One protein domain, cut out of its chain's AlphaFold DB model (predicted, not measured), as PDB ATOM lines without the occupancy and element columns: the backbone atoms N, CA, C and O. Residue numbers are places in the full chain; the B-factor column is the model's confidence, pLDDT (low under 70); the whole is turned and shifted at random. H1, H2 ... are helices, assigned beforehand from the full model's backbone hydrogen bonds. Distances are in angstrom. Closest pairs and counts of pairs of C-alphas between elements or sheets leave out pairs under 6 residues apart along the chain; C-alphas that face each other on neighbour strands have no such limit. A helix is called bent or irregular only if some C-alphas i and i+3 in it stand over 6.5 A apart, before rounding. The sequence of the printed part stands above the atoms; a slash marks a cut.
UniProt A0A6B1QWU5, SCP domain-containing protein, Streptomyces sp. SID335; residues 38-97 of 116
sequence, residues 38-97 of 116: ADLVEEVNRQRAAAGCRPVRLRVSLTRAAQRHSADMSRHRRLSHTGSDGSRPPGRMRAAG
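AT A GLANCE: This is residues 38 to 97 of the 116 residues of the protein "SCP domain-containing protein" of Streptomyces sp. SID335 (UniProt A0A6B1QWU5). Picture a loose, all-helix piece in two parts: H1 alone at one end, and at the other the longer H2 with the short H3 packed steeply on its first part, at residues 61 to 65. The stretch 51 to 59 crosses the space between H1 and H2, and after H2 the long stretch 76 to 88, with no named element, folds back to H3. The printed part has 60 residues and three named helices, in the order H1, H2, H3, with no named strand; 36 of the 60 residues are in the helices. The whole is loose, with a radius of gyration of the C-alphas of 13.6 A, and the C-alphas span 38 by 25 by 17 A.

HOW THE PARTS SIT: Start at residues 38 to 50, which are H1; this helix touches no other helix. Go on to residues 60 to 75, which are H2, the longest helix; H1 and H2 are apart, though they follow each other in the chain. Then look at residues 89 to 95, which are H3; it is apart from H1 as well. H3 touches H2, which meets it with residues 61 to 65 alone. The closest C-alphas of the two are those of Leu 62 and Met 93, 6.2 A apart, and 4 pairs of C-alphas lie within 8 A. Their lines stand at a steep tilt of 58 degrees, they run opposite ways, and their centres are 11.1 A apart. In H1, H2 and H3, every O i to N i+4 pair of the backbone is within hydrogen-bond range.

IN THESE COORDINATES: Find C-alpha 38 at (-2.741, 5.260, 47.645); from there H1 runs 18.5 A through 13 residues to C-alpha 50 at (-3.674, 23.291, 51.478). Next find C-alpha 60 at (-11.171, 0.579, 42.057), where H2 begins; its 16 residues run 22.5 A to Arg 75. H3 begins at Pro 89, and its 7 residues run 9.9 A to C-alpha 95 at (-16.365, 1.221, 30.342). No helix is bent or irregular.

THE WHOLE: The two C-alphas farthest apart are those of Gly 52 and His 76, 38.1 A; from the first printed C-alpha, Ala 38, to the last, Gly 97, it is 20.2 A. The printed part has no cut. The link from H1 to H2, 9 residues, is short but not tight, and the link from H2 to H3, 13 residues, is long; the C-alphas of its residues 76 to 88 lie 10 to 18 A from the mean of all C-alphas. Read the B-factor column for the model's confidence: the mean pLDDT of the printed part is 95.8, and no printed residue is under 70.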
ATOM      1  N   ALA A  38      -2.488   4.632  46.352       90.38
ATOM      2  CA  ALA A  38      -2.741   5.260  47.645       90.38
ATOM      3  C   ALA A  38      -1.774   6.415  47.943       90.38
ATOM      4  O   ALA A  38      -2.245   7.486  48.313       90.38
ATOM      5  N   ASP A  39      -0.474   6.232  47.697       90.44
ATOM      6  CA  ASP A  39       0.562   7.232  47.984       90.44
ATOM      7  C   ASP A  39       0.332   8.507  47.145       90.44
ATOM      8  O   ASP A  39       0.405   9.629  47.641       90.44
ATOM      9  N   LEU A  40      -0.056   8.339  45.874       90.81
ATOM     10  CA  LEU A  40      -0.414   9.456  44.992       90.81
ATOM     11  C   LEU A  40      -1.676  10.194  45.460       90.81
ATOM     12  O   LEU A  40      -1.729  11.421  45.410       90.81
ATOM     13  N   VAL A  41      -2.713   9.472  45.893       94.81
ATOM     14  CA  VAL A  41      -3.959  10.108  46.356       94.81
ATOM     15  C   VAL A  41      -3.779  10.803  47.700       94.81
ATOM     16  O   VAL A  41      -4.424  11.826  47.933       94.81
ATOM     17  N   GLU A  42      -2.905  10.293  48.561       94.44
ATOM     18  CA  GLU A  42      -2.514  10.964  49.797       94.44
ATOM     19  C   GLU A  42      -1.859  12.316  49.504       94.44
ATOM     20  O   GLU A  42      -2.332  13.341  49.998       94.44
ATOM     21  N   GLU A  43      -0.867  12.348  48.613       94.31
ATOM     22  CA  GLU A  43      -0.196  13.591  48.221       94.31
ATOM     23  C   GLU A  43      -1.156  14.572  47.529       94.31
ATOM     24  O   GLU A  43      -1.207  15.753  47.876       94.31
ATOM     25  N   VAL A  44      -2.016  14.088  46.627       94.88
ATOM     26  CA  VAL A  44      -3.075  14.916  46.022       94.88
ATOM     27  C   VAL A  44      -3.987  15.504  47.098       94.88
ATOM     28  O   VAL A  44      -4.328  16.684  47.042       94.88
ATOM     29  N   ASN A  45      -4.395  14.716  48.092       97.31
ATOM     30  CA  ASN A  45      -5.257  15.203  49.164       97.31
ATOM     31  C   ASN A  45      -4.547  16.192  50.093       97.31
ATOM     32  O   ASN A  45      -5.198  17.136  50.540       97.31
ATOM     33  N   ARG A  46      -3.238  16.044  50.321       97.25
ATOM     34  CA  ARG A  46      -2.423  17.036  51.038       97.25
ATOM     35  C   ARG A  46      -2.464  18.390  50.329       97.25
ATOM     36  O   ARG A  46      -2.754  19.405  50.958       97.25
ATOM     37  N   GLN A  47      -2.259  18.398  49.013       96.69
ATOM     38  CA  GLN A  47      -2.320  19.615  48.196       96.69
ATOM     39  C   GLN A  47      -3.736  20.207  48.153       96.69
ATOM     40  O   GLN A  47      -3.922  21.417  48.276       96.69
ATOM     41  N   ARG A  48      -4.765  19.359  48.048       97.44
ATOM     42  CA  ARG A  48      -6.167  19.800  48.102       97.44
ATOM     43  C   ARG A  48      -6.509  20.442  49.441       97.44
ATOM     44  O   ARG A  48      -7.178  21.466  49.436       97.44
ATOM     45  N   ALA A  49      -6.042  19.884  50.556       98.25
ATOM     46  CA  ALA A  49      -6.258  20.460  51.878       98.25
ATOM     47  C   ALA A  49      -5.598  21.842  52.006       98.25
ATOM     48  O   ALA A  49      -6.252  22.778  52.459       98.25
ATOM     49  N   ALA A  50      -4.358  21.995  51.525       97.75
ATOM     50  CA  ALA A  50      -3.674  23.291  51.478       97.75
ATOM     51  C   ALA A  50      -4.434  24.333  50.631       97.75
ATOM     52  O   ALA A  50      -4.426  25.517  50.950       97.75
ATOM     53  N   ALA A  51      -5.146  23.885  49.593       97.94
ATOM     54  CA  ALA A  51      -6.002  24.714  48.744       97.94
ATOM     55  C   ALA A  51      -7.464  24.841  49.235       97.94
ATOM     56  O   ALA A  51      -8.328  25.274  48.473       97.94
ATOM     57  N   GLY A  52      -7.794  24.408  50.460       98.31
ATOM     58  CA  GLY A  52      -9.159  24.487  51.011       98.31
ATOM     59  C   GLY A  52     -10.189  23.571  50.327       98.31
ATOM     60  O   GLY A  52     -11.398  23.751  50.469       98.31
ATOM     61  N   CYS A  53      -9.736  22.577  49.565       98.06
ATOM     62  CA  CYS A  53     -10.573  21.659  48.801       98.06
ATOM     63  C   CYS A  53     -10.877  20.368  49.581       98.06
ATOM     64  O   CYS A  53     -10.012  19.784  50.231       98.06
ATOM     65  N   ARG A  54     -12.096  19.829  49.421       97.50
ATOM     66  CA  ARG A  54     -12.484  18.523  49.996       97.50
ATOM     67  C   ARG A  54     -11.614  17.379  49.449       97.50
ATOM     68  O   ARG A  54     -11.320  17.392  48.250       97.50
ATOM     69  N   PRO A  55     -11.276  16.351  50.244       97.06
ATOM     70  CA  PRO A  55     -10.464  15.235  49.768       97.06
ATOM     71  C   PRO A  55     -11.204  14.396  48.719       97.06
ATOM     72  O   PRO A  55     -12.428  14.231  48.765       97.06
ATOM     73  N   VAL A  56     -10.447  13.833  47.782       95.12
ATOM     74  CA  VAL A  56     -10.910  12.794  46.857       95.12
ATOM     75  C   VAL A  56     -10.645  11.407  47.439       95.12
ATOM     76  O   VAL A  56      -9.862  11.239  48.373       95.12
ATOM     77  N   ARG A  57     -11.312  10.391  46.886       94.25
ATOM     78  CA  ARG A  57     -11.137   8.990  47.289       94.25
ATOM     79  C   ARG A  57     -10.815   8.139  46.074       94.25
ATOM     80  O   ARG A  57     -11.365   8.370  44.995       94.25
ATOM     81  N   LEU A  58      -9.980   7.125  46.271       94.44
ATOM     82  CA  LEU A  58      -9.747   6.105  45.256       94.44
ATOM     83  C   LEU A  58     -11.042   5.352  44.936       94.44
ATOM     84  O   LEU A  58     -11.847   5.045  45.814       94.44
ATOM     85  N   ARG A  59     -11.208   5.014  43.657       94.19
ATOM     86  CA  ARG A  59     -12.232   4.081  43.185       94.19
ATOM     87  C   ARG A  59     -11.565   3.010  42.347       94.19
ATOM     88  O   ARG A  59     -10.932   3.327  41.346       94.19
ATOM     89  N   VAL A  60     -11.779   1.748  42.717       92.56
ATOM     90  CA  VAL A  60     -11.171   0.579  42.057       92.56
ATOM     91  C   VAL A  60     -11.412   0.579  40.544       92.56
ATOM     92  O   VAL A  60     -10.502   0.277  39.775       92.56
ATOM     93  N   SER A  61     -12.609   0.972  40.096       93.19
ATOM     94  CA  SER A  61     -12.938   1.105  38.671       93.19
ATOM     95  C   SER A  61     -12.037   2.105  37.941       93.19
ATOM     96  O   SER A  61     -11.474   1.780  36.895       93.19
ATOM     97  N   LEU A  62     -11.854   3.298  38.510       95.12
ATOM     98  CA  LEU A  62     -11.004   4.341  37.940       95.12
ATOM     99  C   LEU A  62      -9.522   3.971  38.005       95.12
ATOM    100  O   LEU A  62      -8.805   4.196  37.036       95.12
ATOM    101  N   THR A  63      -9.075   3.331  39.088       94.62
ATOM    102  CA  THR A  63      -7.701   2.824  39.207       94.62
ATOM    103  C   THR A  63      -7.385   1.819  38.101       94.62
ATOM    104  O   THR A  63      -6.361   1.946  37.434       94.62
ATOM    105  N   ARG A  64      -8.291   0.870  37.831       92.88
ATOM    106  CA  ARG A  64      -8.132  -0.096  36.732       92.88
ATOM    107  C   ARG A  64      -8.112   0.584  35.362       92.88
ATOM    108  O   ARG A  64      -7.332   0.191  34.500       92.88
ATOM    109  N   ALA A  65      -8.965   1.586  35.145       95.75
ATOM    110  CA  ALA A  65      -8.984   2.345  33.895       95.75
ATOM    111  C   ALA A  65      -7.670   3.112  33.671       95.75
ATOM    112  O   ALA A  65      -7.104   3.033  32.583       95.75
ATOM    113  N   ALA A  66      -7.169   3.788  34.709       95.88
ATOM    114  CA  ALA A  66      -5.906   4.519  34.673       95.88
ATOM    115  C   ALA A  66      -4.721   3.584  34.398       95.88
ATOM    116  O   ALA A  66      -3.946   3.844  33.489       95.88
ATOM    117  N   GLN A  67      -4.632   2.446  35.098       95.00
ATOM    118  CA  GLN A  67      -3.563   1.459  34.891       95.00
ATOM    119  C   GLN A  67      -3.537   0.908  33.461       95.00
ATOM    120  O   GLN A  67      -2.467   0.806  32.864       95.00
ATOM    121  N   ARG A  68      -4.704   0.581  32.889       96.56
ATOM    122  CA  ARG A  68      -4.786   0.135  31.490       96.56
ATOM    123  C   ARG A  68      -4.313   1.214  30.521       96.56
ATOM    124  O   ARG A  68      -3.567   0.895  29.604       96.56
ATOM    125  N   HIS A  69      -4.706   2.467  30.743       97.88
ATOM    126  CA  HIS A  69      -4.286   3.586  29.895       97.88
ATOM    127  C   HIS A  69      -2.783   3.873  30.017       97.88
ATOM    128  O   HIS A  69      -2.106   4.040  29.012       97.88
ATOM    129  N   SER A  70      -2.217   3.838  31.226       96.50
ATOM    130  CA  SER A  70      -0.766   3.954  31.430       96.50
ATOM    131  C   SER A  70       0.011   2.829  30.740       96.50
ATOM    132  O   SER A  70       1.044   3.087  30.126       96.50
ATOM    133  N   ALA A  71      -0.494   1.592  30.790       96.81
ATOM    134  CA  ALA A  71       0.110   0.468  30.080       96.81
ATOM    135  C   ALA A  71       0.018   0.634  28.554       96.81
ATOM    136  O   ALA A  71       0.981   0.334  27.854       96.81
ATOM    137  N   ASP A  72      -1.108   1.133  28.042       98.25
ATOM    138  CA  ASP A  72      -1.282   1.461  26.625       98.25
ATOM    139  C   ASP A  72      -0.280   2.528  26.159       98.25
ATOM    140  O   ASP A  72       0.453   2.310  25.192       98.25
ATOM    141  N   MET A  73      -0.171   3.632  26.903       98.12
ATOM    142  CA  MET A  73       0.792   4.706  26.639       98.12
ATOM    143  C   MET A  73       2.239   4.202  26.653       98.12
ATOM    144  O   MET A  73       3.032   4.575  25.788       98.12
ATOM    145  N   SER A  74       2.579   3.326  27.604       97.19
ATOM    146  CA  SER A  74       3.907   2.712  27.699       97.19
ATOM    147  C   SER A  74       4.209   1.818  26.492       97.19
ATOM    148  O   SER A  74       5.250   1.983  25.854       97.19
ATOM    149  N   ARG A  75       3.280   0.925  26.116       98.31
ATOM    150  CA  ARG A  75       3.440   0.014  24.965       98.31
ATOM    151  C   ARG A  75       3.612   0.762  23.649       98.31
ATOM    152  O   ARG A  75       4.425   0.357  22.824       98.31
ATOM    153  N   HIS A  76       2.887   1.863  23.478       97.69
ATOM    154  CA  HIS A  76       2.912   2.669  22.257       97.69
ATOM    155  C   HIS A  76       3.888   3.850  22.320       97.69
ATOM    156  O   HIS A  76       3.937   4.642  21.382       97.69
ATOM    157  N   ARG A  77       4.665   3.978  23.407       96.44
ATOM    158  CA  ARG A  77       5.664   5.042  23.620       96.44
ATOM    159  C   ARG A  77       5.103   6.449  23.382       96.44
ATOM    160  O   ARG A  77       5.743   7.290  22.754       96.44
ATOM    161  N   ARG A  78       3.888   6.708  23.872       95.69
ATOM    162  CA  ARG A  78       3.162   7.957  23.616       95.69
ATOM    163  C   ARG A  78       2.425   8.433  24.859       95.69
ATOM    164  O   ARG A  78       1.555   7.734  25.363       95.69
ATOM    165  N   LEU A  79       2.708   9.661  25.293       97.56
ATOM    166  CA  LEU A  79       1.951  10.337  26.346       97.56
ATOM    167  C   LEU A  79       0.753  11.067  25.719       97.56
ATOM    168  O   LEU A  79       0.921  12.059  25.012       97.56
ATOM    169  N   SER A  80      -0.462  10.550  25.911       97.12
ATOM    170  CA  SER A  80      -1.676  11.143  25.338       97.12
ATOM    171  C   SER A  80      -2.926  10.814  26.143       97.12
ATOM    172  O   SER A  80      -3.041   9.738  26.715       97.12
ATOM    173  N   HIS A  81      -3.909  11.715  26.123       97.38
ATOM    174  CA  HIS A  81      -5.246  11.444  26.658       97.38
ATOM    175  C   HIS A  81      -6.059  10.466  25.793       97.38
ATOM    176  O   HIS A  81      -6.991   9.814  26.281       97.38
ATOM    177  N   THR A  82      -5.716  10.347  24.508       98.00
ATOM    178  CA  THR A  82      -6.366   9.425  23.570       98.00
ATOM    179  C   THR A  82      -5.610   8.102  23.554       98.00
ATOM    180  O   THR A  82      -4.405   8.104  23.294       98.00
ATOM    181  N   GLY A  83      -6.317   7.001  23.825       97.75
ATOM    182  CA  GLY A  83      -5.755   5.649  23.750       97.75
ATOM    183  C   GLY A  83      -5.397   5.257  22.317       97.75
ATOM    184  O   GLY A  83      -5.884   5.870  21.362       97.75
ATOM    185  N   SER A  84      -4.555   4.237  22.158       98.06
ATOM    186  CA  SER A  84      -4.192   3.671  20.846       98.06
ATOM    187  C   SER A  84      -5.405   3.176  20.043       98.06
ATOM    188  O   SER A  84      -5.401   3.231  18.817       98.06
ATOM    189  N   ASP A  85      -6.475   2.785  20.739       96.62
ATOM    190  CA  ASP A  85      -7.780   2.382  20.207       96.62
ATOM    191  C   ASP A  85      -8.721   3.562  19.884       96.62
ATOM    192  O   ASP A  85      -9.884   3.365  19.535       96.62
ATOM    193  N   GLY A  86      -8.258   4.806  20.043       97.69
ATOM    194  CA  GLY A  86      -9.066   6.015  19.865       97.69
ATOM    195  C   GLY A  86      -9.952   6.369  21.067       97.69
ATOM    196  O   GLY A  86     -10.680   7.367  21.024       97.69
ATOM    197  N   SER A  87      -9.898   5.606  22.162       97.00
ATOM    198  CA  SER A  87     -10.706   5.876  23.352       97.00
ATOM    199  C   SER A  87     -10.355   7.219  24.003       97.00
ATOM    200  O   SER A  87      -9.198   7.643  24.065       97.00
ATOM    201  N   ARG A  88     -11.377   7.889  24.547       96.06
ATOM    202  CA  ARG A  88     -11.252   9.128  25.334       96.06
ATOM    203  C   ARG A  88     -11.488   8.862  26.825       96.06
ATOM    204  O   ARG A  88     -12.227   7.923  27.141       96.06
ATOM    205  N   PRO A  89     -10.966   9.701  27.745       95.31
ATOM    206  CA  PRO A  89     -11.032   9.429  29.182       95.31
ATOM    207  C   PRO A  89     -12.450   9.138  29.698       95.31
ATOM    208  O   PRO A  89     -12.637   8.090  30.318       95.31
ATOM    209  N   PRO A  90     -13.496   9.928  29.362       94.00
ATOM    210  CA  PRO A  90     -14.853   9.623  29.821       94.00
ATOM    211  C   PRO A  90     -15.373   8.270  29.315       94.00
ATOM    212  O   PRO A  90     -16.109   7.584  30.020       94.00
ATOM    213  N   GLY A  91     -14.985   7.864  28.100       94.62
ATOM    214  CA  GLY A  91     -15.324   6.556  27.539       94.62
ATOM    215  C   GLY A  91     -14.679   5.419  28.328       94.62
ATOM    216  O   GLY A  91     -15.380   4.500  28.753       94.62
ATOM    217  N   ARG A  92     -13.375   5.525  28.619       96.19
ATOM    218  CA  ARG A  92     -12.647   4.542  29.440       96.19
ATOM    219  C   ARG A  92     -13.192   4.454  30.867       96.19
ATOM    220  O   ARG A  92     -13.326   3.354  31.403       96.19
ATOM    221  N   MET A  93     -13.548   5.589  31.473       95.00
ATOM    222  CA  MET A  93     -14.162   5.638  32.807       95.00
ATOM    223  C   MET A  93     -15.533   4.947  32.823       95.00
ATOM    224  O   MET A  93     -15.785   4.113  33.694       95.00
ATOM    225  N   ARG A  94     -16.389   5.219  31.826       93.69
ATOM    226  CA  ARG A  94     -17.698   4.559  31.683       93.69
ATOM    227  C   ARG A  94     -17.574   3.060  31.449       93.69
ATOM    228  O   ARG A  94     -18.292   2.301  32.094       93.69
ATOM    229  N   ALA A  95     -16.648   2.635  30.589       94.06
ATOM    230  CA  ALA A  95     -16.365   1.221  30.342       94.06
ATOM    231  C   ALA A  95     -15.884   0.495  31.611       94.06
ATOM    232  O   ALA A  95     -16.151  -0.688  31.793       94.06
ATOM    233  N   ALA A  96     -15.229   1.206  32.534       94.12
ATOM    234  CA  ALA A  96     -14.853   0.680  33.843       94.12
ATOM    235  C   ALA A  96     -15.983   0.729  34.895       94.12
ATOM    236  O   ALA A  96     -15.751   0.371  36.049       94.12
ATOM    237  N   GLY A  97     -17.186   1.180  34.529       92.62
ATOM    238  CA  GLY A  97     -18.341   1.277  35.425       92.62
ATOM    239  C   GLY A  97     -18.430   2.583  36.220       92.62
ATOM    240  O   GLY A  97     -19.242   2.684  37.137       92.62
TER     241      GLY A  97